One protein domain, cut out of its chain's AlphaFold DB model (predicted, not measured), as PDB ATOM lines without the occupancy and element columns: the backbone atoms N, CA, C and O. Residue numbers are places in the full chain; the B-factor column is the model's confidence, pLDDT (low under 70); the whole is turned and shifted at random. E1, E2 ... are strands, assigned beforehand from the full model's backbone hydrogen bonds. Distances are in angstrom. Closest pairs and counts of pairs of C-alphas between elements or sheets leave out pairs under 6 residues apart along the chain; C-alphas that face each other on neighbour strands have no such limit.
ATOM      1  N   ILE A  66     -32.703 -22.558 -13.268       91.62
ATOM      2  CA  ILE A  66     -31.908 -21.804 -12.286       91.62
ATOM      3  C   ILE A  66     -31.495 -20.471 -12.911       91.62
ATOM      4  O   ILE A  66     -30.799 -20.448 -13.926       91.62
ATOM      5  N   SER A  67     -31.912 -19.360 -12.306       93.56
ATOM      6  CA  SER A  67     -31.533 -18.001 -12.711       93.56
ATOM      7  C   SER A  67     -30.389 -17.451 -11.849       93.56
ATOM      8  O   SER A  67     -30.002 -18.045 -10.841       93.56
ATOM      9  N   GLY A  68     -29.802 -16.317 -12.253       91.81
ATOM     10  CA  GLY A  68     -28.775 -15.625 -11.460       91.81
ATOM     11  C   GLY A  68     -27.376 -16.244 -11.538       91.81
ATOM     12  O   GLY A  68     -26.487 -15.885 -10.763       91.81
ATOM     13  N   VAL A  69     -27.141 -17.162 -12.478       94.94
ATOM     14  CA  VAL A  69     -25.811 -17.732 -12.708       94.94
ATOM     15  C   VAL A  69     -24.957 -16.709 -13.448       94.94
ATOM     16  O   VAL A  69     -25.150 -16.469 -14.633       94.94
ATOM     17  N   MET A  70     -23.978 -16.125 -12.754       95.00
ATOM     18  CA  MET A  70     -23.136 -15.038 -13.284       95.00
ATOM     19  C   MET A  70     -22.407 -15.399 -14.585       95.00
ATOM     20  O   MET A  70     -22.107 -14.524 -15.388       95.00
ATOM     21  N   THR A  71     -22.145 -16.687 -14.817       95.75
ATOM     22  CA  THR A  71     -21.493 -17.181 -16.039       95.75
ATOM     23  C   THR A  71     -22.454 -17.402 -17.208       95.75
ATOM     24  O   THR A  71     -22.011 -17.831 -18.268       95.75
ATOM     25  N   CYS A  72     -23.754 -17.166 -17.034       96.25
ATOM     26  CA  CYS A  72     -24.777 -17.336 -18.061       96.25
ATOM     27  C   CYS A  72     -25.468 -15.991 -18.332       96.25
ATOM     28  O   CYS A  72     -26.157 -15.457 -17.459       96.25
ATOM     29  N   GLY A  73     -25.254 -15.409 -19.520       92.69
ATOM     30  CA  GLY A  73     -25.830 -14.115 -19.906       92.69
ATOM     31  C   GLY A  73     -25.548 -12.966 -18.925       92.69
ATOM     32  O   GLY A  73     -26.444 -12.164 -18.659       92.69
ATOM     33  N   ASP A  74     -24.353 -12.923 -18.322       92.88
ATOM     34  CA  ASP A  74     -23.978 -11.974 -17.257       92.88
ATOM     35  C   ASP A  74     -24.936 -11.991 -16.046       92.88
ATOM     36  O   ASP A  74     -25.285 -10.948 -15.489       92.88
ATOM     37  N   GLY A  75     -25.436 -13.171 -15.667       93.00
ATOM     38  CA  GLY A  75     -26.403 -13.333 -14.575       93.00
ATOM     39  C   GLY A  75     -27.863 -13.109 -14.975       93.00
ATOM     40  O   GLY A  75     -28.749 -13.316 -14.147       93.00
ATOM     41  N   ARG A  76     -28.129 -12.725 -16.230       92.94
ATOM     42  CA  ARG A  76     -29.488 -12.565 -16.783       92.94
ATOM     43  C   ARG A  76     -29.986 -13.804 -17.528       92.94
ATOM     44  O   ARG A  76     -31.152 -13.850 -17.908       92.94
ATOM     45  N   GLY A  77     -29.103 -14.769 -17.778       94.31
ATOM     46  CA  GLY A  77     -29.456 -16.039 -18.396       94.31
ATOM     47  C   GLY A  77     -30.052 -17.038 -17.404       94.31
ATOM     48  O   GLY A  77     -29.988 -16.873 -16.183       94.31
ATOM     49  N   TYR A  78     -30.604 -18.106 -17.966       95.56
ATOM     50  CA  TYR A  78     -31.209 -19.224 -17.260       95.56
ATOM     51  C   TYR A  78     -30.430 -20.494 -17.578       95.56
ATOM     52  O   TYR A  78     -30.128 -20.784 -18.735       95.56
ATOM     53  N   CYS A  79     -30.109 -21.258 -16.545       95.94
ATOM     54  CA  CYS A  79     -29.526 -22.581 -16.673       95.94
ATOM     55  C   CYS A  79     -30.643 -23.617 -16.641       95.94
ATOM     56  O   CYS A  79     -31.219 -23.876 -15.582       95.94
ATOM     57  N   LEU A  80     -30.943 -24.174 -17.811       94.31
ATOM     58  CA  LEU A  80     -31.956 -25.206 -18.001       94.31
ATOM     59  C   LEU A  80     -31.311 -26.585 -17.880       94.31
ATOM     60  O   LEU A  80     -30.259 -26.829 -18.475       94.31
ATOM     61  N   LEU A  81     -31.933 -27.473 -17.106       92.81
ATOM     62  CA  LEU A  81     -31.540 -28.879 -17.021       92.81
ATOM     63  C   LEU A  81     -31.834 -29.568 -18.362       92.81
ATOM     64  O   LEU A  81     -32.993 -29.803 -18.698       92.81
ATOM     65  N   GLY A  82     -30.794 -29.865 -19.138       90.25
ATOM     66  CA  GLY A  82     -30.933 -30.380 -20.497       90.25
ATOM     67  C   GLY A  82     -29.686 -30.177 -21.353       90.25
ATOM     68  O   GLY A  82     -28.695 -29.581 -20.923       90.25
ATOM     69  N   LEU A  83     -29.734 -30.702 -22.579       89.88
ATOM     70  CA  LEU A  83     -28.675 -30.531 -23.580       89.88
ATOM     71  C   LEU A  83     -28.871 -29.253 -24.401       89.88
ATOM     72  O   LEU A  83     -27.913 -28.715 -24.953       89.88
ATOM     73  N   ASP A  84     -30.087 -28.723 -24.445       93.12
ATOM     74  CA  ASP A  84     -30.484 -27.638 -25.326       93.12
ATOM     75  C   ASP A  84     -31.584 -26.759 -24.716       93.12
ATOM     76  O   ASP A  84     -32.213 -27.088 -23.714       93.12
ATOM     77  N   CYS A  85     -31.782 -25.591 -25.326       94.38
ATOM     78  CA  CYS A  85     -32.787 -24.610 -24.916       94.38
ATOM     79  C   CYS A  85     -34.132 -24.805 -25.630       94.38
ATOM     80  O   CYS A  85     -34.959 -23.906 -25.598       94.38
ATOM     81  N   THR A  86     -34.341 -25.936 -26.313       92.75
ATOM     82  CA  THR A  86     -35.528 -26.184 -27.160       92.75
ATOM     83  C   THR A  86     -36.766 -26.591 -26.370       92.75
ATOM     84  O   THR A  86     -37.833 -26.776 -26.949       92.75
ATOM     85  N   LEU A  87     -36.632 -26.734 -25.051       88.69
ATOM     86  CA  LEU A  87     -37.736 -27.093 -24.176       88.69
ATOM     87  C   LEU A  87     -38.867 -26.055 -24.207       88.69
ATOM     88  O   LEU A  87     -40.022 -26.404 -23.983       88.69
ATOM     89  N   ASP A  88     -38.527 -24.800 -24.492       87.62
ATOM     90  CA  ASP A  88     -39.480 -23.718 -24.672       87.62
ATOM     91  C   ASP A  88     -38.987 -22.797 -25.806       87.62
ATOM     92  O   ASP A  88     -37.811 -22.431 -25.877       87.62
ATOM     93  N   GLU A  89     -39.893 -22.481 -26.738       90.81
ATOM     94  CA  GLU A  89     -39.631 -21.719 -27.967       90.81
ATOM     95  C   GLU A  89     -39.166 -20.278 -27.698       90.81
ATOM     96  O   GLU A  89     -38.598 -19.616 -28.581       90.81
ATOM     97  N   GLU A  90     -39.400 -19.783 -26.481       90.88
ATOM     98  CA  GLU A  90     -38.974 -18.463 -26.032       90.88
ATOM     99  C   GLU A  90     -37.504 -18.422 -25.607       90.88
ATOM    100  O   GLU A  90     -36.939 -17.332 -25.475       90.88
ATOM    101  N   PHE A  91     -36.847 -19.571 -25.434       94.25
ATOM    102  CA  PHE A  91     -35.440 -19.624 -25.060       94.25
ATOM    103  C   PHE A  91     -34.530 -19.854 -26.264       94.25
ATOM    104  O   PHE A  91     -34.746 -20.701 -27.128       94.25
ATOM    105  N   LEU A  92     -33.438 -19.096 -26.297       95.38
ATOM    106  CA  LEU A  92     -32.356 -19.257 -27.253       95.38
ATOM    107  C   LEU A  92     -31.068 -19.640 -26.527       95.38
ATOM    108  O   LEU A  92     -30.802 -19.118 -25.442       95.38
ATOM    109  N   PRO A  93     -30.229 -20.501 -27.127       95.88
ATOM    110  CA  PRO A  93     -28.914 -20.791 -26.578       95.88
ATOM    111  C   PRO A  93     -28.063 -19.522 -26.545       95.88
ATOM    112  O   PRO A  93     -28.018 -18.755 -27.513       95.88
ATOM    113  N   ASP A  94     -27.385 -19.291 -25.423       95.38
ATOM    114  CA  ASP A  94     -26.445 -18.183 -25.301       95.38
ATOM    115  C   ASP A  94     -25.013 -18.663 -25.587       95.38
ATOM    116  O   ASP A  94     -24.428 -19.357 -24.755       95.38
ATOM    117  N   PRO A  95     -24.406 -18.310 -26.740       94.25
ATOM    118  CA  PRO A  95     -23.111 -18.861 -27.143       94.25
ATOM    119  C   PRO A  95     -21.943 -18.399 -26.263       94.25
ATOM    120  O   PRO A  95     -20.870 -18.995 -26.308       94.25
ATOM    121  N   GLN A  96     -22.125 -17.322 -25.496       95.25
ATOM    122  CA  GLN A  96     -21.096 -16.780 -24.607       95.25
ATOM    123  C   GLN A  96     -21.223 -17.287 -23.164       95.25
ATOM    124  O   GLN A  96     -20.268 -17.171 -22.397       95.25
ATOM    125  N   GLY A  97     -22.374 -17.854 -22.791       95.12
ATOM    126  CA  GLY A  97     -22.671 -18.264 -21.424       95.12
ATOM    127  C   GLY A  97     -22.529 -19.768 -21.188       95.12
ATOM    128  O   GLY A  97     -22.640 -20.585 -22.100       95.12
ATOM    129  N   HIS A  98     -22.305 -20.163 -19.933       96.00
ATOM    130  CA  HIS A  98     -22.286 -21.573 -19.543       96.00
ATOM    131  C   HIS A  98     -22.781 -21.812 -18.113       96.00
ATOM    132  O   HIS A  98     -22.649 -20.964 -17.231       96.00
ATOM    133  N   CYS A  99     -23.236 -23.039 -17.854       95.94
ATOM    134  CA  CYS A  99     -23.790 -23.472 -16.565       95.94
ATOM    135  C   CYS A  99     -22.915 -24.505 -15.833       95.94
ATOM    136  O   CYS A  99     -23.382 -25.221 -14.951       95.94
ATOM    137  N   ARG A 100     -21.616 -24.576 -16.169       93.12
ATOM    138  CA  ARG A 100     -20.670 -25.577 -15.627       93.12
ATOM    139  C   ARG A 100     -20.579 -25.603 -14.097       93.12
ATOM    140  O   ARG A 100     -20.321 -26.656 -13.532       93.12
ATOM    141  N   GLY A 101     -20.811 -24.474 -13.421       89.81
ATOM    142  CA  GLY A 101     -20.781 -24.406 -11.956       89.81
ATOM    143  C   GLY A 101     -21.852 -25.260 -11.267       89.81
ATOM    144  O   GLY A 101     -21.647 -25.688 -10.136       89.81
ATOM    145  N   LEU A 102     -22.960 -25.550 -11.954       90.38
ATOM    146  CA  LEU A 102     -24.077 -26.325 -11.410       90.38
ATOM    147  C   LEU A 102     -23.908 -27.835 -11.604       90.38
ATOM    148  O   LEU A 102     -24.477 -28.613 -10.847       90.38
ATOM    149  N   GLN A 103     -23.088 -28.265 -12.564       89.19
ATOM    150  CA  GLN A 103     -22.938 -29.676 -12.936       89.19
ATOM    151  C   GLN A 103     -22.495 -30.579 -11.769       89.19
ATOM    152  O   GLN A 103     -22.884 -31.745 -11.702       89.19
ATOM    153  N   ASN A 104     -21.693 -30.034 -10.850       87.69
ATOM    154  CA  ASN A 104     -21.160 -30.761  -9.695       87.69
ATOM    155  C   ASN A 104     -22.046 -30.653  -8.444       87.69
ATOM    156  O   ASN A 104     -21.748 -31.294  -7.443       87.69
ATOM    157  N   ALA A 105     -23.102 -29.835  -8.479       88.06
ATOM    158  CA  ALA A 105     -24.004 -29.644  -7.343       88.06
ATOM    159  C   ALA A 105     -25.093 -30.732  -7.251       88.06
ATOM    160  O   ALA A 105     -25.781 -30.828  -6.237       88.06
ATOM    161  N   PHE A 106     -25.239 -31.558  -8.293       86.38
ATOM    162  CA  PHE A 106     -26.275 -32.582  -8.410       86.38
ATOM    163  C   PHE A 106     -25.665 -33.982  -8.545       86.38
ATOM    164  O   PHE A 106     -24.589 -34.154  -9.119       86.38
ATOM    165  N   THR A 107     -26.339 -34.990  -7.983       85.38
ATOM    166  CA  THR A 107     -25.957 -36.408  -8.100       85.38
ATOM    167  C   THR A 107     -27.159 -37.215  -8.609       85.38
ATOM    168  O   THR A 107     -28.164 -37.266  -7.903       85.38
ATOM    169  N   PRO A 108     -27.077 -37.871  -9.785       84.06
ATOM    170  CA  PRO A 108     -25.928 -37.918 -10.694       84.06
ATOM    171  C   PRO A 108     -25.619 -36.549 -11.318       84.06
ATOM    172  O   PRO A 108     -26.459 -35.653 -11.329       84.06
ATOM    173  N   SER A 109     -24.388 -36.391 -11.813       87.69
ATOM    174  CA  SER A 109     -23.990 -35.164 -12.502       87.69
ATOM    175  C   SER A 109     -24.924 -34.913 -13.682       87.69
ATOM    176  O   SER A 109     -25.150 -35.810 -14.496       87.69
ATOM    177  N   ALA A 110     -25.470 -33.702 -13.756       90.19
ATOM    178  CA  ALA A 110     -26.457 -33.339 -14.757       90.19
ATOM    179  C   ALA A 110     -25.944 -32.243 -15.695       90.19
ATOM    180  O   ALA A 110     -25.145 -31.384 -15.309       90.19
ATOM    181  N   HIS A 111     -26.410 -32.283 -16.940       92.50
ATOM    182  CA  HIS A 111     -26.072 -31.291 -17.952       92.50
ATOM    183  C   HIS A 111     -27.018 -30.097 -17.864       92.50
ATOM    184  O   HIS A 111     -28.232 -30.259 -17.769       92.50
ATOM    185  N   PHE A 112     -26.432 -28.902 -17.905       94.81
ATOM    186  CA  PHE A 112     -27.166 -27.648 -17.947       94.81
ATOM    187  C   PHE A 112     -26.745 -26.845 -19.169       94.81
ATOM    188  O   PHE A 112     -25.546 -26.599 -19.362       94.81
ATOM    189  N   SER A 113     -27.730 -26.376 -19.925       95.38
ATOM    190  CA  SER A 113     -27.532 -25.464 -21.048       95.38
ATOM    191  C   SER A 113     -27.877 -24.037 -20.643       95.38
ATOM    192  O   SER A 113     -28.861 -23.786 -19.947       95.38
ATOM    193  N   CYS A 114     -27.011 -23.098 -21.034       97.06
ATOM    194  CA  CYS A 114     -27.224 -21.679 -20.783       97.06
ATOM    195  C   CYS A 114     -28.134 -21.103 -21.864       97.06
ATOM    196  O   CYS A 114     -27.802 -21.115 -23.053       97.06
ATOM    197  N   CYS A 115     -29.268 -20.583 -21.423       96.44
ATOM    198  CA  CYS A 115     -30.328 -20.096 -22.276       96.44
ATOM    199  C   CYS A 115     -30.657 -18.649 -21.923       96.44
ATOM    200  O   CYS A 115     -30.601 -18.235 -20.764       96.44
ATOM    201  N   LYS A 116     -31.014 -17.864 -22.930       95.31
ATOM    202  CA  LYS A 116     -31.493 -16.490 -22.779       95.31
ATOM    203  C   LYS A 116     -32.862 -16.362 -23.413       95.31
ATOM    204  O   LYS A 116     -33.154 -17.062 -24.380       95.31
ATOM    205  N   TYR A 117     -33.670 -15.441 -22.908       92.56
ATOM    206  CA  TYR A 117     -34.913 -15.105 -23.583       92.56
ATOM    207  C   TYR A 117     -34.623 -14.587 -24.988       92.56
ATOM    208  O   TYR A 117     -33.757 -13.730 -25.208       92.56
ATOM    209  N   LYS A 118     -35.376 -15.110 -25.948       91.31
ATOM    210  CA  LYS A 118     -35.570 -14.488 -27.242       91.31
ATOM    211  C   LYS A 118     -36.246 -13.160 -26.950       91.31
ATOM    212  O   LYS A 118     -37.420 -13.137 -26.605       91.31
TER     213      LYS A 118
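Overview. This is residues 66 to 118 of the 306 residues of the protein "uncharacterized protein LOC113465593" of Diaphorina citri (UniProt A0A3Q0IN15). This domain has little regular structure: a small antiparallel sheet, in the order E1, E3, E2, sits among long loops, and residues 104 to 109 stick out at one end. The 53 printed residues include no named helix and three strands, E1, E2, E3 along the chain; the class is all strand, with only 13 residues in named elements. The whole is compact, radius of gyration of the C-alphas 10.1 A, spanning 30 by 21 by 16 A.

Along the chain. E1, residues 78 to 81, begins at C-alpha 78 (-31.209, -19.224, -17.260). E2 is residues 91 to 93. E3, residues 112 to 117, 15.8 A long, ends at C-alpha 117 (-34.913, -15.105, -23.583).

Arrangement. Residues 66 to 67 pair antiparallel with residues 78 to 79 of E1. E1 and E3 are antiparallel at 139 degrees; N 78 and O 115, 2.8 A apart, are within hydrogen-bond range. E2 and E3 form a hairpin at 123 degrees, with N 92 and O 116 within hydrogen-bond range at 2.8 A. E3's pairing is staggered: residues 112 to 115 with E1, 115 to 117 with E2.

Size, cuts and confidence. The C-alphas farthest apart, of Thr 107 and Lys 118, are 30.6 A apart. The printed part has no cut. The link E2 to E3 is long, 18 residues. No printed residue is under 70 in pLDDT.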